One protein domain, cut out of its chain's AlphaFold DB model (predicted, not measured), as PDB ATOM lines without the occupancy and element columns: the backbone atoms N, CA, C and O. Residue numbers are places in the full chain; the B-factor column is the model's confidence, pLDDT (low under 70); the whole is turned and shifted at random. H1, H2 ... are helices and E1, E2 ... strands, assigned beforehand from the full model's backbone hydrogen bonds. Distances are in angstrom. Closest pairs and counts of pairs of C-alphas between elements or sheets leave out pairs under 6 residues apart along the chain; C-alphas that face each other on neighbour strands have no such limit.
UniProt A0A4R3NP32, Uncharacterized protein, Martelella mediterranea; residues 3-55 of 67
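This is residues 3 to 55 of the 67 residues of an uncharacterized protein of Martelella mediterranea (UniProt A0A4R3NP32). A tiny two-strand hairpin, E1 and E2, comes after one long helix, H2, where the chain folds back from its last residues; the shorter H1 packs side by side with the first half of H2. The 53 printed residues run H1, H2, E1, E2, mostly helix, with an antiparallel sheet in the order E1 - E2. The whole is loose, with a radius of gyration of the C-alphas of 12.6 A, and elongated, 38 by 20 by 14 A.

Look for E1 at residues 47 to 49 and E2 at 52 to 54. Find C-alpha 18 at (-110.179, -198.409, 296.256); from there H2 runs 35.9 A to C-alpha 42 at (-135.396, -197.584, 321.755). H1, residues 3 to 12, spans 14.3 A from C-alpha 3 at (-123.990, -194.708, 308.003).

In the hairpin of E1 and E2, N 49 and O 52 are 2.8 A apart, within hydrogen-bond range. H1 and H2, a helical hairpin, touch, closest at the C-alphas of Ser 3 and Glu 28, 4.6 A. They run opposite ways at a shallow tilt of 20 degrees. In both helices every O i to N i+4 pair is within hydrogen-bond range. H1 is apart from E1 and E2.

The farthest C-alphas, Asp 16 and Gly 43, are 38.1 A apart. The printed part has no cut, its three links are tight, and no printed residue is under pLDDT 70.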
ATOM      1  N   SER A   3    -124.154-193.953 309.247       91.19
ATOM      2  CA  SER A   3    -123.990-194.708 308.003       91.19
ATOM      3  C   SER A   3    -124.107-193.809 306.760       91.19
ATOM      4  O   SER A   3    -123.356-193.984 305.799       91.19
ATOM      5  N   ASP A   4    -124.958-192.777 306.793       91.12
ATOM      6  CA  ASP A   4    -125.057-191.785 305.711       91.12
ATOM      7  C   ASP A   4    -123.809-190.904 305.616       91.12
ATOM      8  O   ASP A   4    -123.338-190.619 304.514       91.12
ATOM      9  N   THR A   5    -123.238-190.503 306.755       89.12
ATOM     10  CA  THR A   5    -121.983-189.740 306.785       89.12
ATOM     11  C   THR A   5    -120.848-190.545 306.158       89.12
ATOM     12  O   THR A   5    -120.139-190.029 305.296       89.12
ATOM     13  N   MET A   6    -120.723-191.830 306.509       90.56
ATOM     14  CA  MET A   6    -119.719-192.731 305.925       90.56
ATOM     15  C   MET A   6    -119.921-192.922 304.421       90.56
ATOM     16  O   MET A   6    -118.973-192.841 303.635       90.56
ATOM     17  N   ARG A   7    -121.174-193.105 303.991       92.44
ATOM     18  CA  ARG A   7    -121.529-193.187 302.573       92.44
ATOM     19  C   ARG A   7    -121.133-191.920 301.817       92.44
ATOM     20  O   ARG A   7    -120.611-192.029 300.707       92.44
ATOM     21  N   ASN A   8    -121.400-190.746 302.385       92.44
ATOM     22  CA  ASN A   8    -121.074-189.464 301.768       92.44
ATOM     23  C   ASN A   8    -119.562-189.252 301.701       92.44
ATOM     24  O   ASN A   8    -119.060-188.866 300.648       92.44
ATOM     25  N   LEU A   9    -118.830-189.582 302.766       90.50
ATOM     26  CA  LEU A   9    -117.370-189.506 302.800       90.50
ATOM     27  C   LEU A   9    -116.737-190.385 301.710       90.50
ATOM     28  O   LEU A   9    -115.903-189.914 300.935       90.50
ATOM     29  N   ARG A  10    -117.209-191.631 301.566       91.56
ATOM     30  CA  ARG A  10    -116.779-192.538 300.489       91.56
ATOM     31  C   ARG A  10    -117.048-191.954 299.099       91.56
ATOM     32  O   ARG A  10    -116.194-192.044 298.230       91.56
ATOM     33  N   LYS A  11    -118.229-191.366 298.887       90.56
ATOM     34  CA  LYS A  11    -118.651-190.827 297.581       90.56
ATOM     35  C   LYS A  11    -117.998-189.497 297.202       90.56
ATOM     36  O   LYS A  11    -118.024-189.153 296.031       90.56
ATOM     37  N   THR A  12    -117.502-188.724 298.164       91.00
ATOM     38  CA  THR A  12    -117.036-187.348 297.912       91.00
ATOM     39  C   THR A  12    -115.535-187.174 298.079       91.00
ATOM     40  O   THR A  12    -114.956-186.335 297.398       91.00
ATOM     41  N   THR A  13    -114.896-187.941 298.965       88.62
ATOM     42  CA  THR A  13    -113.483-187.736 299.323       88.62
ATOM     43  C   THR A  13    -112.581-188.862 298.834       88.62
ATOM     44  O   THR A  13    -111.465-188.594 298.407       88.62
ATOM     45  N   PHE A  14    -113.053-190.109 298.872       88.12
ATOM     46  CA  PHE A  14    -112.210-191.291 298.644       88.12
ATOM     47  C   PHE A  14    -112.625-192.120 297.427       88.12
ATOM     48  O   PHE A  14    -112.246-193.280 297.325       88.12
ATOM     49  N   GLN A  15    -113.403-191.547 296.507       84.62
ATOM     50  CA  GLN A  15    -113.936-192.283 295.358       84.62
ATOM     51  C   GLN A  15    -112.830-192.898 294.478       84.62
ATOM     52  O   GLN A  15    -113.034-193.972 293.914       84.62
ATOM     53  N   ASP A  16    -111.668-192.247 294.400       91.25
ATOM     54  CA  ASP A  16    -110.528-192.686 293.586       91.25
ATOM     55  C   ASP A  16    -109.518-193.556 294.363       91.25
ATOM     56  O   ASP A  16    -108.507-193.975 293.801       91.25
ATOM     57  N   ASP A  17    -109.789-193.853 295.639       93.56
ATOM     58  CA  ASP A  17    -108.983-194.736 296.487       93.56
ATOM     59  C   ASP A  17    -109.775-196.030 296.780       93.56
ATOM     60  O   ASP A  17    -110.703-196.029 297.602       93.56
ATOM     61  N   PRO A  18    -109.455-197.150 296.100       91.62
ATOM     62  CA  PRO A  18    -110.179-198.409 296.256       91.62
ATOM     63  C   PRO A  18    -110.090-199.000 297.667       91.62
ATOM     64  O   PRO A  18    -111.074-199.562 298.154       91.62
ATOM     65  N   GLU A  19    -108.941-198.871 298.333       94.25
ATOM     66  CA  GLU A  19    -108.728-199.420 299.676       94.25
ATOM     67  C   GLU A  19    -109.577-198.660 300.693       94.25
ATOM     68  O   GLU A  19    -110.338-199.262 301.460       94.25
ATOM     69  N   MET A  20    -109.543-197.327 300.627       93.25
ATOM     70  CA  MET A  20    -110.379-196.474 301.467       93.25
ATOM     71  C   MET A  20    -111.864-196.638 301.153       93.25
ATOM     72  O   MET A  20    -112.694-196.627 302.064       93.25
ATOM     73  N   THR A  21    -112.222-196.856 299.887       92.69
ATOM     74  CA  THR A  21    -113.605-197.123 299.479       92.69
ATOM     75  C   THR A  21    -114.150-198.399 300.114       92.69
ATOM     76  O   THR A  21    -115.280-198.398 300.616       92.69
ATOM     77  N   ILE A  22    -113.359-199.476 300.122       94.06
ATOM     78  CA  ILE A  22    -113.724-200.749 300.758       94.06
ATOM     79  C   ILE A  22    -113.826-200.569 302.273       94.06
ATOM     80  O   ILE A  22    -114.842-200.939 302.864       94.06
ATOM     81  N   LEU A  23    -112.825-199.947 302.897       95.12
ATOM     82  CA  LEU A  23    -112.802-199.720 304.340       95.12
ATOM     83  C   LEU A  23    -114.014-198.901 304.811       95.12
ATOM     84  O   LEU A  23    -114.720-199.298 305.739       95.12
ATOM     85  N   LEU A  24    -114.311-197.788 304.137       94.06
ATOM     86  CA  LEU A  24    -115.475-196.956 304.444       94.06
ATOM     87  C   LEU A  24    -116.793-197.682 304.183       94.06
ATOM     88  O   LEU A  24    -117.773-197.425 304.880       94.06
ATOM     89  N   HIS A  25    -116.838-198.598 303.214       94.38
ATOM     90  CA  HIS A  25    -118.018-199.428 303.014       94.38
ATOM     91  C   HIS A  25    -118.254-200.385 304.188       94.38
ATOM     92  O   HIS A  25    -119.392-200.505 304.642       94.38
ATOM     93  N   MET A  26    -117.198-201.019 304.705       95.81
ATOM     94  CA  MET A  26    -117.294-201.886 305.884       95.81
ATOM     95  C   MET A  26    -117.764-201.095 307.110       95.81
ATOM     96  O   MET A  26    -118.678-201.531 307.809       95.81
ATOM     97  N   PHE A  27    -117.219-199.894 307.325       94.38
ATOM     98  CA  PHE A  27    -117.685-199.013 308.395       94.38
ATOM     99  C   PHE A  27    -119.127-198.523 308.197       94.38
ATOM    100  O   PHE A  27    -119.867-198.439 309.173       94.38
ATOM    101  N   GLU A  28    -119.562-198.234 306.963       94.62
ATOM    102  CA  GLU A  28    -120.971-197.918 306.670       94.62
ATOM    103  C   GLU A  28    -121.896-199.066 307.100       94.62
ATOM    104  O   GLU A  28    -122.953-198.810 307.681       94.62
ATOM    105  N   MET A  29    -121.523-200.318 306.806       95.31
ATOM    106  CA  MET A  29    -122.323-201.495 307.158       95.31
ATOM    107  C   MET A  29    -122.436-201.677 308.672       95.31
ATOM    108  O   MET A  29    -123.548-201.830 309.175       95.31
ATOM    109  N   GLU A  30    -121.319-201.592 309.394       94.81
ATOM    110  CA  GLU A  30    -121.309-201.704 310.857       94.81
ATOM    111  C   GLU A  30    -122.101-200.562 311.510       94.81
ATOM    112  O   GLU A  30    -122.910-200.786 312.410       94.81
ATOM    113  N   ALA A  31    -121.949-199.330 311.007       92.12
ATOM    114  CA  ALA A  31    -122.730-198.187 311.471       92.12
ATOM    115  C   ALA A  31    -124.237-198.413 311.286       92.12
ATOM    116  O   ALA A  31    -125.010-198.132 312.202       92.12
ATOM    117  N   ARG A  32    -124.658-198.967 310.140       92.75
ATOM    118  CA  ARG A  32    -126.071-199.288 309.886       92.75
ATOM    119  C   ARG A  32    -126.594-200.368 310.828       92.75
ATOM    120  O   ARG A  32    -127.727-200.270 311.290       92.75
ATOM    121  N   GLU A  33    -125.792-201.382 311.122       93.88
ATOM    122  CA  GLU A  33    -126.196-202.432 312.057       93.88
ATOM    123  C   GLU A  33    -126.364-201.885 313.480       93.88
ATOM    124  O   GLU A  33    -127.369-202.150 314.142       93.88
ATOM    125  N   MET A  34    -125.434-201.044 313.935       90.38
ATOM    126  CA  MET A  34    -125.564-200.364 315.224       90.38
ATOM    127  C   MET A  34    -126.818-199.484 315.279       90.38
ATOM    128  O   MET A  34    -127.570-199.546 316.252       90.38
ATOM    129  N   GLU A  35    -127.085-198.715 314.223       90.88
ATOM    130  CA  GLU A  35    -128.294-197.895 314.088       90.88
ATOM    131  C   GLU A  35    -129.579-198.730 314.187       90.88
ATOM    132  O   GLU A  35    -130.488-198.371 314.939       90.88
ATOM    133  N   ASN A  36    -129.636-199.873 313.493       90.88
ATOM    134  CA  ASN A  36    -130.772-200.798 313.542       90.88
ATOM    135  C   ASN A  36    -130.996-201.354 314.952       90.88
ATOM    136  O   ASN A  36    -132.129-201.394 315.434       90.88
ATOM    137  N   ARG A  37    -129.922-201.763 315.637       92.38
ATOM    138  CA  ARG A  37    -129.988-202.283 317.012       92.38
ATOM    139  C   ARG A  37    -130.479-201.224 317.990       92.38
ATOM    140  O   ARG A  37    -131.322-201.518 318.835       92.38
ATOM    141  N   ILE A  38    -129.990-199.991 317.866       89.19
ATOM    142  CA  ILE A  38    -130.449-198.871 318.692       89.19
ATOM    143  C   ILE A  38    -131.933-198.597 318.431       89.19
ATOM    144  O   ILE A  38    -132.697-198.442 319.384       89.19
ATOM    145  N   PHE A  39    -132.364-198.587 317.166       89.38
ATOM    146  CA  PHE A  39    -133.772-198.415 316.808       89.38
ATOM    147  C   PHE A  39    -134.654-199.519 317.403       89.38
ATOM    148  O   PHE A  39    -135.671-199.215 318.020       89.38
ATOM    149  N   LEU A  40    -134.238-200.784 317.297       91.62
ATOM    150  CA  LEU A  40    -134.950-201.928 317.878       91.62
ATOM    151  C   LEU A  40    -135.120-201.807 319.399       91.62
ATOM    152  O   LEU A  40    -136.179-202.147 319.920       91.62
ATOM    153  N   LEU A  41    -134.096-201.326 320.109       89.94
ATOM    154  CA  LEU A  41    -134.121-201.204 321.571       89.94
ATOM    155  C   LEU A  41    -134.892-199.976 322.067       89.94
ATOM    156  O   LEU A  41    -135.490-200.017 323.139       89.94
ATOM    157  N   SER A  42    -134.853-198.878 321.320       88.19
ATOM    158  CA  SER A  42    -135.396-197.584 321.755       88.19
ATOM    159  C   SER A  42    -136.737-197.220 321.114       88.19
ATOM    160  O   SER A  42    -137.405-196.292 321.569       88.19
ATOM    161  N   GLY A  43    -137.115-197.901 320.029       88.31
ATOM    162  CA  GLY A  43    -138.275-197.574 319.200       88.31
ATOM    163  C   GLY A  43    -138.145-196.261 318.423       88.31
ATOM    164  O   GLY A  43    -139.131-195.806 317.844       88.31
ATOM    165  N   ARG A  44    -136.971-195.612 318.431       84.12
ATOM    166  CA  ARG A  44    -136.763-194.299 317.807       84.12
ATOM    167  C   ARG A  44    -135.421-194.221 317.075       84.12
ATOM    168  O   ARG A  44    -134.439-194.819 317.518       84.12
ATOM    169  N   PRO A  45    -135.337-193.490 315.952       82.06
ATOM    170  CA  PRO A  45    -134.065-193.275 315.276       82.06
ATOM    171  C   PRO A  45    -133.142-192.427 316.156       82.06
ATOM    172  O   PRO A  45    -133.591-191.509 316.838       82.06
ATOM    173  N   HIS A  46    -131.849-192.740 316.141       82.25
ATOM    174  CA  HIS A  46    -130.829-191.992 316.872       82.25
ATOM    175  C   HIS A  46    -129.796-191.438 315.899       82.25
ATOM    176  O   HIS A  46    -129.483-192.062 314.881       82.25
ATOM    177  N   VAL A  47    -129.263-190.262 316.217       80.44
ATOM    178  CA  VAL A  47    -128.195-189.621 315.449       80.44
ATOM    179  C   VAL A  47    -127.027-189.268 316.368       80.44
ATOM    180  O   VAL A  47    -127.250-188.927 317.531       80.44
ATOM    181  N   PRO A  48    -125.778-189.362 315.881       75.50
ATOM    182  CA  PRO A  48    -124.628-188.895 316.642       75.50
ATOM    183  C   PRO A  48    -124.624-187.358 316.717       75.50
ATOM    184  O   PRO A  48    -124.718-186.692 315.685       75.50
ATOM    185  N   LEU A  49    -124.478-186.803 317.920       80.25
ATOM    186  CA  LEU A  49    -124.230-185.385 318.189       80.25
ATOM    187  C   LEU A  49    -123.213-185.274 319.330       80.25
ATOM    188  O   LEU A  49    -123.436-185.837 320.399       80.25
ATOM    189  N   ASP A  50    -122.095-184.583 319.099       81.12
ATOM    190  CA  ASP A  50    -121.041-184.343 320.101       81.12
ATOM    191  C   ASP A  50    -120.581-185.604 320.861       81.12
ATOM    192  O   ASP A  50    -120.364-185.602 322.070       81.12
ATOM    193  N   GLY A  51    -120.449-186.724 320.141       73.25
ATOM    194  CA  GLY A  51    -120.040-188.012 320.715       73.25
ATOM    195  C   GLY A  51    -121.136-188.750 321.495       73.25
ATOM    196  O   GLY A  51    -120.889-189.850 321.985       73.25
ATOM    197  N   MET A  52    -122.346-188.196 321.578       76.31
ATOM    198  CA  MET A  52    -123.521-188.832 322.174       76.31
ATOM    199  C   MET A  52    -124.533-189.252 321.106       76.31
ATOM    200  O   MET A  52    -124.583-188.698 320.010       76.31
ATOM    201  N   LEU A  53    -125.366-190.239 321.433       76.06
ATOM    202  CA  LEU A  53    -126.519-190.607 320.615       76.06
ATOM    203  C   LEU A  53    -127.739-189.848 321.119       76.06
ATOM    204  O   LEU A  53    -128.191-190.077 322.240       76.06
ATOM    205  N   ILE A  54    -128.281-188.968 320.282       81.44
ATOM    206  CA  ILE A  54    -129.507-188.236 320.586       81.44
ATOM    207  C   ILE A  54    -130.665-188.788 319.764       81.44
ATOM    208  O   ILE A  54    -130.517-189.144 318.593       81.44
ATOM    209  N   THR A  55    -131.839-188.850 320.378       81.12
ATOM    210  CA  THR A  55    -133.083-189.060 319.648       81.12
ATOM    211  C   THR A  55    -133.561-187.704 319.127       81.12
ATOM    212  O   THR A  55    -133.763-186.803 319.945       81.12
TER     213      THR A  55